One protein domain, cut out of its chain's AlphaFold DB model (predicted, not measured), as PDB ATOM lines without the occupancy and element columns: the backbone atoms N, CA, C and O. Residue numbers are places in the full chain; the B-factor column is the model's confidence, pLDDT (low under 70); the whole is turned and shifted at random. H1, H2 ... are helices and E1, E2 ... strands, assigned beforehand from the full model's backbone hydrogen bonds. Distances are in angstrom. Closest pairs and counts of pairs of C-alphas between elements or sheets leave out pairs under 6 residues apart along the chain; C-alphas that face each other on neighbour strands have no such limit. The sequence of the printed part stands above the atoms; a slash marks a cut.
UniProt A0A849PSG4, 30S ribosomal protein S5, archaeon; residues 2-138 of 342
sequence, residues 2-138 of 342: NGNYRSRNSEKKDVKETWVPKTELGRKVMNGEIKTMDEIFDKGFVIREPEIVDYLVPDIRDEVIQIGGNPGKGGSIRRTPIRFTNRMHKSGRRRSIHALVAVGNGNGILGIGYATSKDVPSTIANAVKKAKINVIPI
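AT A GLANCE: This is residues 2 to 138 of the 342 residues of the protein "30S ribosomal protein S5" of archaeon (UniProt A0A849PSG4). A twisted sheet is built along one very long strand, E5, with helix H4 packed on it at E5 and E6; at one end the far part of the E4 and E5 hairpin and a small separate hairpin, E2 and E3, spread apart like a fork, and at the other end lie three short helices, H1, H2 and H3. A long stretch with no named element, residues 2 to 23, runs along the outside. The printed part has 137 residues, with four named helices and seven named strands, which follow each other along the chain as H1, H2, H3, E1, E2, E3, E4, E5, E6, H4 and E7; the larger sheet is branched, with the neighbour pairs E1 and E5, E4 and E5, E5 and E6, and E6 and E7, each antiparallel, and E2 and E3 are the antiparallel pair of the smaller sheet. The class is mixed, helices and strands. The whole is loose, with a radius of gyration of the C-alphas of 17.8 A, and elongated, spanning 58 by 36 by 28 A.

IN THESE COORDINATES: In the branched sheet, E5 is residues 92 to 104, 40.0 A from first to last C-alpha, beginning at C-alpha 92 at (147.806, 168.224, 116.602) and ending at C-alpha 104 at (133.198, 161.037, 153.091). E6 is residues 109 to 117, 26.5 A, and E4 is residues 83 to 89, 19.9 A. E1 is residues 61 to 64, and E7 is residues 135 to 137, ending at C-alpha 137 at (128.614, 168.734, 156.909). The two-stranded sheet has E2, residues 68 to 71, and E3, residues 77 to 80. H4 is residues 120 to 133, 20.3 A. The short helices are H1, residues 24 to 30, which begins at C-alpha 24 at (146.805, 179.204, 160.851), H2, residues 38 to 42, and H3, residues 51 to 56.

HOW THE PARTS SIT: E5 has three neighbours in staggered pairing: E4 beside its residues 92 to 98 and E1 beside 101 to 104 lie on one side, and E6 beside 97 to 104 on the other side. E4, E5 and E6 form a meander, each strand the antiparallel neighbour of the one before. In the hairpin of E4 and E5, N 87 and O 94 are 2.8 A apart, within hydrogen-bond range; in the hairpin of E5 and E6, N 111 and O 103 are at 2.8 A. Between E1 and E5, N 63 and O 102 are at 2.9 A. E7 is an edge strand beside E6, with N 136 and O 110 at 2.8 A. H4 is on this sheet; its closest C-alphas to E6 are those of Gly 113 and Ala 131, 3.7 A apart, and to E5 those of Val 101 and Ala 127, 5.8 A. E2 and E3 form a hairpin, with N 70 and O 78 at 2.9 A. E3 runs on into E4 across a break of 2 residues, at 94 degrees. H3 is close to H4 but not clearly touching, with the closest C-alphas, Val 53 and Lys 132, at 6.3 A and a steep tilt of 53 degrees. H1 is likewise close to H3 but not clearly touching, Gly 26 and Ile 52 being closest at 6.1 A between C-alphas. H2 only grazes the branched sheet, with its residues 38 to 41. In H1, H2, H3 and H4 every O i to N i+4 pair is within hydrogen-bond range.

THE WHOLE: The C-alphas farthest apart, those of Glu 33 and Gly 74, are 59.4 A from each other. The printed part, residues 2 to 138, has no cut. Of its links between named elements, H1 to H2 and H2 to H3 are short, and the others are tight. The mean pLDDT of the printed part is 86.9, and residues 2 to 17 of this model are under 70.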
ATOM      1  N   ASN A   2     132.606 144.430 137.089       33.34
ATOM      2  CA  ASN A   2     133.042 145.790 137.424       33.34
ATOM      3  C   ASN A   2     134.553 145.740 137.677       33.34
ATOM      4  O   ASN A   2     134.981 145.077 138.617       33.34
ATOM      5  N   GLY A   3     135.355 146.420 136.857       37.84
ATOM      6  CA  GLY A   3     136.773 146.613 137.163       37.84
ATOM      7  C   GLY A   3     136.898 147.514 138.388       37.84
ATOM      8  O   GLY A   3     136.699 148.725 138.273       37.84
ATOM      9  N   ASN A   4     137.164 146.924 139.555       41.06
ATOM     10  CA  ASN A   4     137.289 147.653 140.812       41.06
ATOM     11  C   ASN A   4     138.563 148.507 140.808       41.06
ATOM     12  O   ASN A   4     139.595 148.104 141.332       41.06
ATOM     13  N   TYR A   5     138.436 149.746 140.330       47.62
ATOM     14  CA  TYR A   5     139.273 150.873 140.758       47.62
ATOM     15  C   TYR A   5     138.934 151.260 142.215       47.62
ATOM     16  O   TYR A   5     138.679 152.421 142.524       47.62
ATOM     17  N   ARG A   6     138.910 150.271 143.120       45.34
ATOM     18  CA  ARG A   6     139.169 150.529 144.536       45.34
ATOM     19  C   ARG A   6     140.632 150.946 144.606       45.34
ATOM     20  O   ARG A   6     141.462 150.300 143.964       45.34
ATOM     21  N   SER A   7     140.946 152.007 145.348       46.06
ATOM     22  CA  SER A   7     142.344 152.297 145.662       46.06
ATOM     23  C   SER A   7     142.941 151.036 146.293       46.06
ATOM     24  O   SER A   7     142.352 150.479 147.223       46.06
ATOM     25  N   ARG A   8     144.031 150.507 145.721       41.50
ATOM     26  CA  ARG A   8     144.678 149.278 146.206       41.50
ATOM     27  C   ARG A   8     145.324 149.631 147.536       41.50
ATOM     28  O   ARG A   8     146.422 150.169 147.503       41.50
ATOM     29  N   ASN A   9     144.575 149.401 148.623       41.56
ATOM     30  CA  ASN A   9     144.694 150.044 149.937       41.56
ATOM     31  C   ASN A   9     146.117 150.526 150.236       41.56
ATOM     32  O   ASN A   9     146.929 149.782 150.777       41.56
ATOM     33  N   SER A  10     146.420 151.751 149.800       47.34
ATOM     34  CA  SER A  10     147.748 152.323 149.950       47.34
ATOM     35  C   SER A  10     147.933 152.599 151.426       47.34
ATOM     36  O   SER A  10     147.167 153.400 151.966       47.34
ATOM     37  N   GLU A  11     148.898 151.916 152.037       46.59
ATOM     38  CA  GLU A  11     149.266 152.020 153.449       46.59
ATOM     39  C   GLU A  11     149.102 153.470 153.916       46.59
ATOM     40  O   GLU A  11     149.798 154.372 153.433       46.59
ATOM     41  N   LYS A  12     148.104 153.709 154.780       52.91
ATOM     42  CA  LYS A  12     147.816 155.032 155.339       52.91
ATOM     43  C   LYS A  12     148.951 155.375 156.304       52.91
ATOM     44  O   LYS A  12     148.787 155.219 157.505       52.91
ATOM     45  N   LYS A  13     150.097 155.807 155.763       50.19
ATOM     46  CA  LYS A  13     151.214 156.340 156.549       50.19
ATOM     47  C   LYS A  13     150.673 157.389 157.509       50.19
ATOM     48  O   LYS A  13     149.928 158.271 157.075       50.19
ATOM     49  N   ASP A  14     151.054 157.285 158.773       58.19
ATOM     50  CA  ASP A  14     150.524 158.124 159.835       58.19
ATOM     51  C   ASP A  14     150.810 159.604 159.566       58.19
ATOM     52  O   ASP A  14     151.921 160.114 159.711       58.19
ATOM     53  N   VAL A  15     149.761 160.312 159.135       60.97
ATOM     54  CA  VAL A  15     149.830 161.702 158.649       60.97
ATOM     55  C   VAL A  15     150.408 162.641 159.717       60.97
ATOM     56  O   VAL A  15     151.050 163.637 159.386       60.97
ATOM     57  N   LYS A  16     150.257 162.269 160.996       59.91
ATOM     58  CA  LYS A  16     150.853 162.928 162.166       59.91
ATOM     59  C   LYS A  16     152.365 163.145 162.064       59.91
ATOM     60  O   LYS A  16     152.833 164.177 162.525       59.91
ATOM     61  N   GLU A  17     153.114 162.208 161.486       63.75
ATOM     62  CA  GLU A  17     154.586 162.256 161.493       63.75
ATOM     63  C   GLU A  17     155.176 163.089 160.346       63.75
ATOM     64  O   GLU A  17     156.363 163.404 160.348       63.75
ATOM     65  N   THR A  18     154.366 163.447 159.343       81.81
ATOM     66  CA  THR A  18     154.851 164.063 158.092       81.81
ATOM     67  C   THR A  18     154.210 165.410 157.751       81.81
ATOM     68  O   THR A  18     154.651 166.076 156.809       81.81
ATOM     69  N   TRP A  19     153.192 165.851 158.496       89.06
ATOM     70  CA  TRP A  19     152.505 167.115 158.235       89.06
ATOM     71  C   TRP A  19     153.102 168.290 159.023       89.06
ATOM     72  O   TRP A  19     152.923 168.409 160.230       89.06
ATOM     73  N   VAL A  20     153.751 169.212 158.302       91.94
ATOM     74  CA  VAL A  20     154.099 170.551 158.805       91.94
ATOM     75  C   VAL A  20     153.048 171.555 158.303       91.94
ATOM     76  O   VAL A  20     152.994 171.802 157.091       91.94
ATOM     77  N   PRO A  21     152.205 172.137 159.180       93.88
ATOM     78  CA  PRO A  21     151.147 173.057 158.774       93.88
ATOM     79  C   PRO A  21     151.698 174.424 158.358       93.88
ATOM     80  O   PRO A  21     152.568 175.000 159.011       93.88
ATOM     81  N   LYS A  22     151.137 174.975 157.282       93.56
ATOM     82  CA  LYS A  22     151.471 176.300 156.736       93.56
ATOM     83  C   LYS A  22     150.353 177.309 156.978       93.56
ATOM     84  O   LYS A  22     150.613 178.509 157.007       93.56
ATOM     85  N   THR A  23     149.112 176.853 157.165       94.94
ATOM     86  CA  THR A  23     147.996 177.737 157.533       94.94
ATOM     87  C   THR A  23     147.894 177.944 159.044       94.94
ATOM     88  O   THR A  23     148.390 177.159 159.851       94.94
ATOM     89  N   GLU A  24     147.217 179.018 159.455       92.75
ATOM     90  CA  GLU A  24     146.805 179.204 160.851       92.75
ATOM     91  C   GLU A  24     145.863 178.091 161.315       92.75
ATOM     92  O   GLU A  24     146.072 177.538 162.386       92.75
ATOM     93  N   LEU A  25     144.884 177.704 160.489       93.62
ATOM     94  CA  LEU A  25     143.954 176.617 160.807       93.62
ATOM     95  C   LEU A  25     144.695 175.292 161.049       93.62
ATOM     96  O   LEU A  25     144.418 174.610 162.031       93.62
ATOM     97  N   GLY A  26     145.676 174.968 160.202       93.69
ATOM     98  CA  GLY A  26     146.539 173.800 160.370       93.69
ATOM     99  C   GLY A  26     147.335 173.841 161.674       93.69
ATOM    100  O   GLY A  26     147.347 172.855 162.406       93.69
ATOM    101  N   ARG A  27     147.922 174.997 162.020       94.12
ATOM    102  CA  ARG A  27     148.615 175.190 163.307       94.12
ATOM    103  C   ARG A  27     147.670 175.005 164.500       94.12
ATOM    104  O   ARG A  27     148.004 174.251 165.401       94.12
ATOM    105  N   LYS A  28     146.464 175.581 164.475       93.75
ATOM    106  CA  LYS A  28     145.460 175.424 165.550       93.75
ATOM    107  C   LYS A  28     144.984 173.979 165.731       93.75
ATOM    108  O   LYS A  28     144.792 173.527 166.858       93.75
ATOM    109  N   VAL A  29     144.821 173.240 164.635       93.25
ATOM    110  CA  VAL A  29     144.474 171.808 164.660       93.25
ATOM    111  C   VAL A  29     145.638 170.964 165.199       93.25
ATOM    112  O   VAL A  29     145.413 170.094 166.038       93.25
ATOM    113  N   MET A  30     146.882 171.260 164.804       90.50
ATOM    114  CA  MET A  30     148.080 170.585 165.326       90.50
ATOM    115  C   MET A  30     148.319 170.881 166.819       90.50
ATOM    116  O   MET A  30     148.653 169.970 167.572       90.50
ATOM    117  N   ASN A  31     148.060 172.117 167.263       91.81
ATOM    118  CA  ASN A  31     148.073 172.533 168.672       91.81
ATOM    119  C   ASN A  31     146.961 171.868 169.515       91.81
ATOM    120  O   ASN A  31     147.000 171.929 170.742       91.81
ATOM    121  N   GLY A  32     145.933 171.286 168.884       89.00
ATOM    122  CA  GLY A  32     144.762 170.737 169.575       89.00
ATOM    123  C   GLY A  32     143.753 171.781 170.079       89.00
ATOM    124  O   GLY A  32     142.876 171.428 170.873       89.00
ATOM    125  N   GLU A  33     143.834 173.036 169.615       91.00
ATOM    126  CA  GLU A  33     142.834 174.096 169.873       91.00
ATOM    127  C   GLU A  33     141.473 173.776 169.235       91.00
ATOM    128  O   GLU A  33     140.436 174.250 169.696       91.00
ATOM    129  N   ILE A  34     141.488 172.999 168.150       90.88
ATOM    130  CA  ILE A  34     140.315 172.542 167.402       90.88
ATOM    131  C   ILE A  34     140.369 171.017 167.366       90.88
ATOM    132  O   ILE A  34     141.348 170.448 166.877       90.88
ATOM    133  N   LYS A  35     139.338 170.356 167.901       88.25
ATOM    134  CA  LYS A  35     139.333 168.895 168.122       88.25
ATOM    135  C   LYS A  35     138.353 168.154 167.221       88.25
ATOM    136  O   LYS A  35     138.505 166.951 167.022       88.25
ATOM    137  N   THR A  36     137.364 168.853 166.676       90.75
ATOM    138  CA  THR A  36     136.346 168.299 165.780       90.75
ATOM    139  C   THR A  36     136.275 169.074 164.468       90.75
ATOM    140  O   THR A  36     136.661 170.239 164.380       90.75
ATOM    141  N   MET A  37     135.762 168.419 163.425       89.75
ATOM    142  CA  MET A  37     135.502 169.065 162.136       89.75
ATOM    143  C   MET A  37     134.341 170.068 162.227       89.75
ATOM    144  O   MET A  37     134.350 171.090 161.547       89.75
ATOM    145  N   ASP A  38     133.355 169.794 163.082       89.69
ATOM    146  CA  ASP A  38     132.140 170.602 163.191       89.69
ATOM    147  C   ASP A  38     132.442 172.005 163.773       89.69
ATOM    148  O   ASP A  38     131.988 173.007 163.222       89.69
ATOM    149  N   GLU A  39     133.386 172.114 164.720       90.50
ATOM    150  CA  GLU A  39     133.956 173.399 165.170       90.50
ATOM    151  C   GLU A  39     134.544 174.273 164.045       90.50
ATOM    152  O   GLU A  39     134.568 175.499 164.173       90.50
ATOM    153  N   ILE A  40     135.079 173.675 162.971       92.62
ATOM    154  CA  ILE A  40     135.638 174.419 161.827       92.62
ATOM    155  C   ILE A  40     134.504 175.046 161.013       92.62
ATOM    156  O   ILE A  40     134.640 176.178 160.543       92.62
ATOM    157  N   PHE A  41     133.387 174.328 160.871       91.19
ATOM    158  CA  PHE A  41     132.209 174.808 160.155       91.19
ATOM    159  C   PHE A  41     131.473 175.900 160.936       91.19
ATOM    160  O   PHE A  41     131.149 176.927 160.339       91.19
ATOM    161  N   ASP A  42     131.299 175.738 162.251       90.69
ATOM    162  CA  ASP A  42     130.654 176.739 163.115       90.69
ATOM    163  C   ASP A  42     131.449 178.054 163.173       90.69
ATOM    164  O   ASP A  42     130.879 179.141 163.090       90.69
ATOM    165  N   LYS A  43     132.786 177.965 163.239       91.31
ATOM    166  CA  LYS A  43     133.697 179.126 163.185       91.31
ATOM    167  C   LYS A  43     133.888 179.671 161.754       91.31
ATOM    168  O   LYS A  43     134.590 180.662 161.568       91.31
ATOM    169  N   GLY A  44     133.293 179.037 160.738       89.94
ATOM    170  CA  GLY A  44     133.322 179.479 159.337       89.94
ATOM    171  C   GLY A  44     134.698 179.435 158.656       89.94
ATOM    172  O   GLY A  44     134.894 180.102 157.636       89.94
ATOM    173  N   PHE A  45     135.668 178.688 159.191       93.25
ATOM    174  CA  PHE A  45     137.042 178.705 158.683       93.25
ATOM    175  C   PHE A  45     137.178 178.013 157.315       93.25
ATOM    176  O   PHE A  45     136.661 176.922 157.072       93.25
ATOM    177  N   VAL A  46     137.952 178.627 156.412       93.62
ATOM    178  CA  VAL A  46     138.203 178.084 155.069       93.62
ATOM    179  C   VAL A  46     139.363 177.088 155.098       93.62
ATOM    180  O   VAL A  46     140.531 177.477 155.168       93.62
ATOM    181  N   ILE A  47     139.040 175.801 154.972       94.88
ATOM    182  CA  ILE A  47     140.019 174.720 154.795       94.88
ATOM    183  C   ILE A  47     140.812 174.952 153.498       94.88
ATOM    184  O   ILE A  47     140.245 175.229 152.440       94.88
ATOM    185  N   ARG A  48     142.142 174.833 153.577       94.38
ATOM    186  CA  ARG A  48     143.066 174.951 152.427       94.38
ATOM    187  C   ARG A  48     144.063 173.795 152.327       94.38
ATOM    188  O   ARG A  48     144.499 173.474 151.226       94.38
ATOM    189  N   GLU A  49     144.389 173.170 153.454       93.94
ATOM    190  CA  GLU A  49     145.274 172.009 153.557       93.94
ATOM    191  C   GLU A  49     144.397 170.752 153.703       93.94
ATOM    192  O   GLU A  49     143.645 170.664 154.676       93.94
ATOM    193  N   PRO A  50     144.407 169.801 152.747       93.88
ATOM    194  CA  PRO A  50     143.618 168.571 152.861       93.88
ATOM    195  C   PRO A  50     144.043 167.697 154.052       93.88
ATOM    196  O   PRO A  50     143.228 166.922 154.549       93.88
ATOM    197  N   GLU A  51     145.282 167.855 154.523       92.50
ATOM    198  CA  GLU A  51     145.870 167.144 155.659       92.50
ATOM    199  C   GLU A  51     145.114 167.417 156.980       92.50
ATOM    200  O   GLU A  51     145.004 166.522 157.815       92.50
ATOM    201  N   ILE A  52     144.476 168.592 157.125       93.19
ATOM    202  CA  ILE A  52     143.590 168.930 158.261       93.19
ATOM    203  C   ILE A  52     142.452 167.909 158.401       93.19
ATOM    204  O   ILE A  52     142.088 167.506 159.505       93.19
ATOM    205  N   VAL A  53     141.881 167.483 157.272       92.44
ATOM    206  CA  VAL A  53     140.733 166.566 157.247       92.44
ATOM    207  C   VAL A  53     141.175 165.132 157.523       92.44
ATOM    208  O   VAL A  53     140.446 164.387 158.169       92.44
ATOM    209  N   ASP A  54     142.382 164.763 157.093       90.81
ATOM    210  CA  ASP A  54     142.985 163.465 157.409       90.81
ATOM    211  C   ASP A  54     143.354 163.336 158.894       90.81
ATOM    212  O   ASP A  54     143.237 162.250 159.457       90.81
ATOM    213  N   TYR A  55     143.741 164.441 159.542       90.56
ATOM    214  CA  TYR A  55     143.997 164.487 160.984       90.56
ATOM    215  C   TYR A  55     142.706 164.396 161.818       90.56
ATOM    216  O   TYR A  55     142.658 163.661 162.803       90.56
ATOM    217  N   LEU A  56     141.654 165.130 161.433       89.81
ATOM    218  CA  LEU A  56     140.393 165.193 162.188       89.81
ATOM    219  C   LEU A  56     139.428 164.031 161.897       89.81
ATOM    220  O   LEU A  56     138.569 163.736 162.726       89.81
ATOM    221  N   VAL A  57     139.526 163.388 160.727       88.31
ATOM    222  CA  VAL A  57     138.611 162.321 160.283       88.31
ATOM    223  C   VAL A  57     139.408 161.174 159.628       88.31
ATOM    224  O   VAL A  57     139.384 161.020 158.405       88.31
ATOM    225  N   PRO A  58     140.107 160.324 160.407       85.19
ATOM    226  CA  PRO A  58     140.954 159.256 159.859       85.19
ATOM    227  C   PRO A  58     140.167 158.193 159.069       85.19
ATOM    228  O   PRO A  58     140.683 157.638 158.094       85.19
ATOM    229  N   ASP A  59     138.897 157.959 159.417       87.69
ATOM    230  CA  ASP A  59     137.994 156.979 158.782       87.69
ATOM    231  C   ASP A  59     137.436 157.419 157.417       87.69
ATOM    232  O   ASP A  59     136.509 156.812 156.868       87.69
ATOM    233  N   ILE A  60     137.973 158.497 156.845       89.94
ATOM    234  CA  ILE A  60     137.501 159.027 155.574       89.94
ATOM    235  C   ILE A  60     137.767 158.039 154.423       89.94
ATOM    236  O   ILE A  60     138.848 157.448 154.303       89.94
ATOM    237  N   ARG A  61     136.743 157.851 153.581       92.25
ATOM    238  CA  ARG A  61     136.719 156.954 152.416       92.25
ATOM    239  C   ARG A  61     136.574 157.766 151.133       92.25
ATOM    240  O   ARG A  61     135.842 158.755 151.111       92.25
ATOM    241  N   ASP A  62     137.229 157.332 150.062       92.75
ATOM    242  CA  ASP A  62     137.142 157.930 148.729       92.75
ATOM    243  C   ASP A  62     136.515 156.973 147.698       92.75
ATOM    244  O   ASP A  62     136.786 155.774 147.679       92.75
ATOM    245  N   GLU A  63     135.668 157.504 146.808       93.94
ATOM    246  CA  GLU A  63     135.126 156.759 145.667       93.94
ATOM    247  C   GLU A  63     135.235 157.562 144.362       93.94
ATOM    248  O   GLU A  63     134.748 158.693 144.235       93.94
ATOM    249  N   VAL A  64     135.865 156.955 143.351       93.75
ATOM    250  CA  VAL A  64     136.061 157.559 142.028       93.75
ATOM    251  C   VAL A  64     134.800 157.392 141.175       93.75
ATOM    252  O   VAL A  64     134.490 156.306 140.680       93.75
ATOM    253  N   ILE A  65     134.079 158.490 140.948       93.44
ATOM    254  CA  ILE A  65     132.833 158.480 140.178       93.44
ATOM    255  C   ILE A  65     133.143 158.299 138.687       93.44
ATOM    256  O   ILE A  65     133.903 159.058 138.091       93.44
ATOM    257  N   GLN A  66     132.492 157.313 138.064       90.19
ATOM    258  CA  GLN A  66     132.679 156.931 136.659       90.19
ATOM    259  C   GLN A  66     132.164 157.990 135.664       90.19
ATOM    260  O   GLN A  66     131.125 157.794 135.030       90.19
ATOM    261  N   ILE A  67     132.870 159.121 135.501       88.69
ATOM    262  CA  ILE A  67     132.490 160.159 134.523       88.69
ATOM    263  C   ILE A  67     132.518 159.583 133.105       88.69
ATOM    264  O   ILE A  67     131.591 159.810 132.323       88.69
ATOM    265  N   GLY A  68     133.611 158.903 132.765       85.38
ATOM    266  CA  GLY A  68     133.967 158.572 131.397       85.38
ATOM    267  C   GLY A  68     133.212 157.385 130.820       85.38
ATOM    268  O   GLY A  68     132.472 156.663 131.494       85.38
ATOM    269  N   GLY A  69     133.451 157.166 129.536       84.25
ATOM    270  CA  GLY A  69     133.069 155.942 128.866       84.25
ATOM    271  C   GLY A  69     133.770 155.821 127.524       84.25
ATOM    272  O   GLY A  69     133.842 156.796 126.777       84.25
ATOM    273  N   ASN A  70     134.279 154.629 127.234       81.44
ATOM    274  CA  ASN A  70     134.809 154.292 125.920       81.44
ATOM    275  C   ASN A  70     133.680 153.643 125.098       81.44
ATOM    276  O   ASN A  70     133.018 152.734 125.618       81.44
ATOM    277  N   PRO A  71     133.438 154.069 123.845       80.38
ATOM    278  CA  PRO A  71     132.528 153.358 122.955       80.38
ATOM    279  C   PRO A  71     133.123 151.987 122.610       80.38
ATOM    280  O   PRO A  71     134.276 151.884 122.193       80.38
ATOM    281  N   GLY A  72     132.347 150.929 122.827       80.56
ATOM    282  CA  GLY A  72     132.654 149.569 122.400       80.56
ATOM    283  C   GLY A  72     132.027 149.231 121.048       80.56
ATOM    284  O   GLY A  72     131.298 150.029 120.454       80.56
ATOM    285  N   LYS A  73     132.279 148.003 120.578       80.69
ATOM    286  CA  LYS A  73     131.624 147.441 119.387       80.69
ATOM    287  C   LYS A  73     130.095 147.508 119.566       80.69
ATOM    288  O   LYS A  73     129.586 147.258 120.662       80.69
ATOM    289  N   GLY A  74     129.377 147.915 118.518       81.88
ATOM    290  CA  GLY A  74     127.921 148.113 118.561       81.88
ATOM    291  C   GLY A  74     127.442 149.315 119.394       81.88
ATOM    292  O   GLY A  74     126.318 149.303 119.878       81.88
ATOM    293  N   GLY A  75     128.283 150.329 119.639       79.31
ATOM    294  CA  GLY A  75     127.881 151.569 120.329       79.31
ATOM    295  C   GLY A  75     127.696 151.451 121.849       79.31
ATOM    296  O   GLY A  75     127.447 152.451 122.524       79.31
ATOM    297  N   SER A  76     127.867 150.254 122.416       82.06
ATOM    298  CA  SER A  76     127.788 150.007 123.859       82.06
ATOM    299  C   SER A  76     128.891 150.763 124.623       82.06
ATOM    300  O   SER A  76     130.082 150.559 124.394       82.06
ATOM    301  N   ILE A  77     128.530 151.662 125.546       80.94
ATOM    302  CA  ILE A  77     129.518 152.484 126.270       80.94
ATOM    303  C   ILE A  77     129.987 151.765 127.543       80.94
ATOM    304  O   ILE A  77     129.261 151.698 128.540       80.94
ATOM    305  N   ARG A  78     131.242 151.299 127.553       83.75
ATOM    306  CA  ARG A  78     131.900 150.799 128.772       83.75
ATOM    307  C   ARG A  78     132.311 151.992 129.637       83.75
ATOM    308  O   ARG A  78     133.108 152.814 129.197       83.75
ATOM    309  N   ARG A  79     131.742 152.104 130.843       86.12
ATOM    310  CA  ARG A  79     132.004 153.204 131.794       86.12
ATOM    311  C   ARG A  79     133.442 153.164 132.329       86.12
ATOM    312  O   ARG A  79     133.965 152.086 132.600       86.12
ATOM    313  N   THR A  80     134.028 154.337 132.557       88.38
ATOM    314  CA  THR A  80     135.437 154.510 132.962       88.38
ATOM    315  C   THR A  80     135.526 155.532 134.110       88.38
ATOM    316  O   THR A  80     134.798 156.524 134.059       88.38
ATOM    317  N   PRO A  81     136.389 155.354 135.138       88.62
ATOM    318  CA  PRO A  81     136.589 156.358 136.198       88.62
ATOM    319  C   PRO A  81     136.984 157.734 135.635       88.62
ATOM    320  O   PRO A  81     136.403 158.758 135.985       88.62
ATOM    321  N   ILE A  82     137.930 157.744 134.696       92.44
ATOM    322  CA  ILE A  82     138.457 158.949 134.052       92.44
ATOM    323  C   ILE A  82     137.703 159.324 132.775       92.44
ATOM    324  O   ILE A  82     137.311 158.464 131.984       92.44
ATOM    325  N   ARG A  83     137.571 160.631 132.533       92.69
ATOM    326  CA  ARG A  83     137.176 161.216 131.244       92.69
ATOM    327  C   ARG A  83     138.405 161.805 130.552       92.69
ATOM    328  O   ARG A  83     139.180 162.527 131.172       92.69
ATOM    329  N   PHE A  84     138.535 161.567 129.251       92.31
ATOM    330  CA  PHE A  84     139.496 162.269 128.403       92.31
ATOM    331  C   PHE A  84     138.849 163.493 127.746       92.31
ATOM    332  O   PHE A  84     137.689 163.440 127.332       92.31
ATOM    333  N   THR A  85     139.617 164.569 127.602       92.75
ATOM    334  CA  THR A  85     139.295 165.718 126.740       92.75
ATOM    335  C   THR A  85     140.520 166.016 125.876       92.75
ATOM    336  O   THR A  85     141.645 165.775 126.309       92.75
ATOM    337  N   ASN A  86     140.332 166.526 124.659       94.06
ATOM    338  CA  ASN A  86     141.435 166.955 123.796       94.06
ATOM    339  C   ASN A  86     141.305 168.457 123.493       94.06
ATOM    340  O   ASN A  86     140.203 168.923 123.213       94.06
ATOM    341  N   ARG A  87     142.424 169.187 123.493       95.00
ATOM    342  CA  ARG A  87     142.561 170.532 122.917       95.00
ATOM    343  C   ARG A  87     143.340 170.421 121.609       95.00
ATOM    344  O   ARG A  87     144.391 169.778 121.576       95.00
ATOM    345  N   MET A  88     142.837 171.032 120.541       96.56
ATOM    346  CA  MET A  88     143.540 171.074 119.258       96.56
ATOM    347  C   MET A  88     144.587 172.197 119.245       96.56
ATOM    348  O   MET A  88     144.362 173.271 119.805       96.56
ATOM    349  N   HIS A  89     145.727 171.939 118.609       94.94
ATOM    350  CA  HIS A  89     146.796 172.895 118.320       94.94
ATOM    351  C   HIS A  89     147.290 172.677 116.876       94.94
ATOM    352  O   HIS A  89     147.009 171.636 116.283       94.94
ATOM    353  N   LYS A  90     148.083 173.610 116.324       95.62
ATOM    354  CA  LYS A  90     148.679 173.493 114.971       95.62
ATOM    355  C   LYS A  90     149.515 172.211 114.781       95.62
ATOM    356  O   LYS A  90     149.547 171.659 113.694       95.62
ATOM    357  N   SER A  91     150.127 171.710 115.857       93.44
ATOM    358  CA  SER A  91     150.907 170.458 115.914       93.44
ATOM    359  C   SER A  91     150.061 169.229 116.342       93.44
ATOM    360  O   SER A  91     150.591 168.198 116.742       93.44
ATOM    361  N   GLY A  92     148.728 169.319 116.280       94.94
ATOM    362  CA  GLY A  92     147.806 168.224 116.602       94.94
ATOM    363  C   GLY A  92     147.157 168.311 117.990       94.94
ATOM    364  O   GLY A  92     147.139 169.357 118.646       94.94
ATOM    365  N   ARG A  93     146.552 167.201 118.436       94.38
ATOM    366  CA  ARG A  93     145.710 167.154 119.647       94.38
ATOM    367  C   ARG A  93     146.501 166.885 120.934       94.38
ATOM    368  O   ARG A  93     147.057 165.803 121.114       94.38
ATOM    369  N   ARG A  94     146.451 167.811 121.895       92.50
ATOM    370  CA  ARG A  94     146.930 167.588 123.274       92.50
ATOM    371  C   ARG A  94     145.781 167.076 124.145       92.50
ATOM    372  O   ARG A  94     144.692 167.646 124.133       92.50
ATOM    373  N   ARG A  95     146.004 165.979 124.872       92.94
ATOM    374  CA  ARG A  95     145.003 165.324 125.732       92.94
ATOM    375  C   ARG A  95     145.152 165.783 127.184       92.94
ATOM    376  O   ARG A  95     146.269 165.895 127.674       92.94
ATOM    377  N   SER A  96     144.023 165.948 127.866       94.31
ATOM    378  CA  SER A  96     143.927 166.106 129.321       94.31
ATOM    379  C   SER A  96     143.078 164.979 129.913       94.31
ATOM    380  O   SER A  96     142.104 164.528 129.296       94.31
ATOM    381  N   ILE A  97     143.442 164.526 131.111       95.50
ATOM    382  CA  ILE A  97     142.704 163.523 131.887       95.50
ATOM    383  C   ILE A  97     141.924 164.238 132.988       95.50
ATOM    384  O   ILE A  97     142.419 165.186 133.591       95.50
ATOM    385  N   HIS A  98     140.688 163.802 133.224       95.38
ATOM    386  CA  HIS A  98     139.755 164.394 134.176       95.38
ATOM    387  C   HIS A  98     139.199 163.304 135.098       95.38
ATOM    388  O   HIS A  98     138.697 162.289 134.606       95.38
ATOM    389  N   ALA A  99     139.228 163.531 136.412       95.81
ATOM    390  CA  ALA A  99     138.607 162.655 137.407       95.81
ATOM    391  C   ALA A  99     137.679 163.447 138.336       95.81
ATOM    392  O   ALA A  99     137.853 164.652 138.542       95.81
ATOM    393  N   LEU A 100     136.690 162.746 138.885       96.44
ATOM    394  CA  LEU A 100     135.743 163.239 139.878       96.44
ATOM    395  C   LEU A 100     135.687 162.201 140.991       96.44
ATOM    396  O   LEU A 100     135.412 161.032 140.731       96.44
ATOM    397  N   VAL A 101     135.964 162.637 142.210       96.44
ATOM    398  CA  VAL A 101     135.992 161.785 143.398       96.44
ATOM    399  C   VAL A 101     135.019 162.370 144.414       96.44
ATOM    400  O   VAL A 101     134.991 163.589 144.604       96.44
ATOM    401  N   ALA A 102     134.210 161.514 145.029       96.69
ATOM    402  CA  ALA A 102     133.489 161.842 146.251       96.69
ATOM    403  C   ALA A 102     134.266 161.270 147.439       96.69
ATOM    404  O   ALA A 102     134.864 160.201 147.334       96.69
ATOM    405  N   VAL A 103     134.281 161.998 148.548       95.94
ATOM    406  CA  VAL A 103     135.012 161.642 149.766       95.94
ATOM    407  C   VAL A 103     134.081 161.850 150.954       95.94
ATOM    408  O   VAL A 103     133.377 162.855 150.997       95.94
ATOM    409  N   GLY A 104     134.049 160.923 151.905       94.94
ATOM    410  CA  GLY A 104     133.198 161.037 153.091       94.94
ATOM    411  C   GLY A 104     133.426 159.919 154.101       94.94
ATOM    412  O   GLY A 104     134.050 158.903 153.796       94.94
ATOM    413  N   ASN A 105     132.937 160.111 155.323       91.56
ATOM    414  CA  ASN A 105     133.073 159.139 156.414       91.56
ATOM    415  C   ASN A 105     131.868 158.179 156.522       91.56
ATOM    416  O   ASN A 105     131.993 157.100 157.096       91.56
ATOM    417  N   GLY A 106     130.712 158.513 155.937       91.25
ATOM    418  CA  GLY A 106     129.434 157.829 156.189       91.25
ATOM    419  C   GLY A 106     128.711 158.307 157.456       91.25
ATOM    420  O   GLY A 106     127.734 157.694 157.868       91.25
ATOM    421  N   ASN A 107     129.179 159.399 158.059       90.19
ATOM    422  CA  ASN A 107     128.663 160.029 159.271       90.19
ATOM    423  C   ASN A 107     128.558 161.547 159.060       90.19
ATOM    424  O   ASN A 107     129.245 162.327 159.715       90.19
ATOM    425  N   GLY A 108     127.715 161.958 158.107       89.38
ATOM    426  CA  GLY A 108     127.339 163.356 157.900       89.38
ATOM    427  C   GLY A 108     128.430 164.267 157.335       89.38
ATOM    428  O   GLY A 108     128.215 165.470 157.292       89.38
ATOM    429  N   ILE A 109     129.573 163.744 156.878       93.75
ATOM    430  CA  ILE A 109     130.655 164.542 156.280       93.75
ATOM    431  C   ILE A 109     130.895 164.079 154.837       93.75
ATOM    432  O   ILE A 109     131.203 162.910 154.597       93.75
ATOM    433  N   LEU A 110     130.772 165.002 153.873       95.75
ATOM    434  CA  LEU A 110     130.936 164.738 152.437       95.75
ATOM    435  C   LEU A 110     131.691 165.876 151.739       95.75
ATOM    436  O   LEU A 110     131.342 167.045 151.890       95.75
ATOM    437  N   GLY A 111     132.633 165.536 150.863       96.38
ATOM    438  CA  GLY A 111     133.213 166.451 149.885       96.38
ATOM    439  C   GLY A 111     133.252 165.887 148.467       96.38
ATOM    440  O   GLY A 111     133.218 164.672 148.259       96.38
ATOM    441  N   ILE A 112     133.331 166.773 147.467       97.25
ATOM    442  CA  ILE A 112     133.525 166.385 146.058       97.25
ATOM    443  C   ILE A 112     134.697 167.134 145.420       97.25
ATOM    444  O   ILE A 112     134.838 168.349 145.544       97.25
ATOM    445  N   GLY A 113     135.537 166.403 144.693       96.94
ATOM    446  CA  GLY A 113     136.758 166.925 144.087       96.94
ATOM    447  C   GLY A 113     136.825 166.640 142.597       96.94
ATOM    448  O   GLY A 113     136.717 165.494 142.166       96.94
ATOM    449  N   TYR A 114     137.034 167.688 141.801       96.62
ATOM    450  CA  TYR A 114     137.249 167.594 140.357       96.62
ATOM    451  C   TYR A 114     138.639 168.121 139.996       96.62
ATOM    452  O   TYR A 114     138.971 169.286 140.255       96.62
ATOM    453  N   ALA A 115     139.454 167.264 139.386       97.00
ATOM    454  CA  ALA A 115     140.821 167.592 139.005       97.00
ATOM    455  C   ALA A 115     141.148 167.158 137.578       97.00
ATOM    456  O   ALA A 115     140.456 166.344 136.961       97.00
ATOM    457  N   THR A 116     142.225 167.751 137.071       95.81
ATOM    458  CA  THR A 116     142.713 167.585 135.708       95.81
ATOM    459  C   THR A 116     144.230 167.474 135.723       95.81
ATOM    460  O   THR A 116     144.880 168.345 136.300       95.81
ATOM    461  N   SER A 117     144.792 166.448 135.088       95.44
ATOM    462  CA  SER A 117     146.244 166.276 134.927       95.44
ATOM    463  C   SER A 117     146.570 165.645 133.567       95.44
ATOM    464  O   SER A 117     145.682 165.432 132.733       95.44
ATOM    465  N   LYS A 118     147.853 165.360 133.337       93.06
ATOM    466  CA  LYS A 118     148.336 164.578 132.190       93.06
ATOM    467  C   LYS A 118     148.164 163.069 132.413       93.06
ATOM    468  O   LYS A 118     147.857 162.360 131.460       93.06
ATOM    469  N   ASP A 119     148.271 162.609 133.661       93.62
ATOM    470  CA  ASP A 119     148.380 161.187 134.027       93.62
ATOM    471  C   ASP A 119     147.236 160.741 134.947       93.62
ATOM    472  O   ASP A 119     146.637 161.537 135.674       93.62
ATOM    473  N   VAL A 120     146.917 159.446 134.930       91.56
ATOM    474  CA  VAL A 120     145.769 158.899 135.673       91.56
ATOM    475  C   VAL A 120     145.952 158.986 137.196       91.56
ATOM    476  O   VAL A 120     145.063 159.551 137.838       91.56
ATOM    477  N   PRO A 121     147.072 158.521 137.798       93.31
ATOM    478  CA  PRO A 121     147.228 158.548 139.254       93.31
ATOM    479  C   PRO A 121     147.297 159.982 139.790       93.31
ATOM    480  O   PRO A 121     146.605 160.312 140.751       93.31
ATOM    481  N   SER A 122     148.042 160.864 139.109       94.56
ATOM    482  CA  SER A 122     148.152 162.281 139.481       94.56
ATOM    483  C   SER A 122     146.804 163.008 139.371       94.56
ATOM    484  O   SER A 122     146.475 163.822 140.234       94.56
ATOM    485  N   THR A 123     145.958 162.673 138.385       95.69
ATOM    486  CA  THR A 123     144.587 163.216 138.305       95.69
ATOM    487  C   THR A 123     143.718 162.766 139.485       95.69
ATOM    488  O   THR A 123     142.998 163.593 140.045       95.69
ATOM    489  N   ILE A 124     143.770 161.486 139.877       95.12
ATOM    490  CA  ILE A 124     142.945 160.951 140.975       95.12
ATOM    491  C   ILE A 124     143.413 161.511 142.325       95.12
ATOM    492  O   ILE A 124     142.588 162.044 143.064       95.12
ATOM    493  N   ALA A 125     144.718 161.508 142.613       94.19
ATOM    494  CA  ALA A 125     145.266 162.084 143.844       94.19
ATOM    495  C   ALA A 125     144.926 163.582 143.986       94.19
ATOM    496  O   ALA A 125     144.483 164.032 145.045       94.19
ATOM    497  N   ASN A 126     145.025 164.353 142.897       95.81
ATOM    498  CA  ASN A 126     144.622 165.761 142.891       95.81
ATOM    499  C   ASN A 126     143.101 165.953 143.036       95.81
ATOM    500  O   ASN A 126     142.666 166.988 143.546       95.81
ATOM    501  N   ALA A 127     142.278 164.986 142.617       96.75
ATOM    502  CA  ALA A 127     140.838 165.008 142.862       96.75
ATOM    503  C   ALA A 127     140.521 164.704 144.334       96.75
ATOM    504  O   ALA A 127     139.744 165.445 144.928       96.75
ATOM    505  N   VAL A 128     141.180 163.713 144.949       96.12
ATOM    506  CA  VAL A 128     141.075 163.405 146.389       96.12
ATOM    507  C   VAL A 128     141.456 164.621 147.241       96.12
ATOM    508  O   VAL A 128     140.663 165.046 148.079       96.12
ATOM    509  N   LYS A 129     142.611 165.257 146.982       95.62
ATOM    510  CA  LYS A 129     143.033 166.475 147.704       95.62
ATOM    511  C   LYS A 129     142.002 167.604 147.586       95.62
ATOM    512  O   LYS A 129     141.637 168.219 148.584       95.62
ATOM    513  N   LYS A 130     141.457 167.840 146.387       96.62
ATOM    514  CA  LYS A 130     140.377 168.823 146.195       96.62
ATOM    515  C   LYS A 130     139.066 168.425 146.869       96.62
ATOM    516  O   LYS A 130     138.340 169.321 147.282       96.62
ATOM    517  N   ALA A 131     138.750 167.137 146.977       96.75
ATOM    518  CA  ALA A 131     137.549 166.677 147.664       96.75
ATOM    519  C   ALA A 131     137.635 166.948 149.170       96.75
ATOM    520  O   ALA A 131     136.678 167.481 149.711       96.75
ATOM    521  N   LYS A 132     138.793 166.690 149.802       95.44
ATOM    522  CA  LYS A 132     139.058 167.002 151.222       95.44
ATOM    523  C   LYS A 132     138.999 168.507 151.521       95.44
ATOM    524  O   LYS A 132     138.426 168.909 152.522       95.44
ATOM    525  N   ILE A 133     139.504 169.357 150.622       94.94
ATOM    526  CA  ILE A 133     139.350 170.822 150.747       94.94
ATOM    527  C   ILE A 133     137.873 171.250 150.628       94.94
ATOM    528  O   ILE A 133     137.425 172.149 151.331       94.94
ATOM    529  N   ASN A 134     137.104 170.616 149.736       95.25
ATOM    530  CA  ASN A 134     135.690 170.926 149.500       95.25
ATOM    531  C   ASN A 134     134.770 169.977 150.284       95.25
ATOM    532  O   ASN A 134     133.921 169.329 149.673       95.25
ATOM    533  N   VAL A 135     134.944 169.886 151.605       94.38
ATOM    534  CA  VAL A 135     134.071 169.111 152.503       94.38
ATOM    535  C   VAL A 135     132.998 170.004 153.132       94.38
ATOM    536  O   VAL A 135     133.233 171.178 153.414       94.38
ATOM    537  N   ILE A 136     131.805 169.441 153.322       94.12
ATOM    538  CA  ILE A 136     130.609 170.079 153.877       94.12
ATOM    539  C   ILE A 136     129.928 169.093 154.853       94.12
ATOM    540  O   ILE A 136     129.830 167.903 154.527       94.12
ATOM    541  N   PRO A 137     129.438 169.552 156.024       93.81
ATOM    542  CA  PRO A 137     128.614 168.734 156.909       93.81
ATOM    543  C   PRO A 137     127.209 168.585 156.309       93.81
ATOM    544  O   PRO A 137     126.738 169.477 155.606       93.81
ATOM    545  N   ILE A 138     126.510 167.487 156.568       94.12
ATOM    546  CA  ILE A 138     125.184 167.206 156.007       94.12
ATOM    547  C   ILE A 138     124.192 166.972 157.135       94.12
ATOM    548  O   ILE A 138     124.388 166.096 157.977       94.12
TER     549      ILE A 138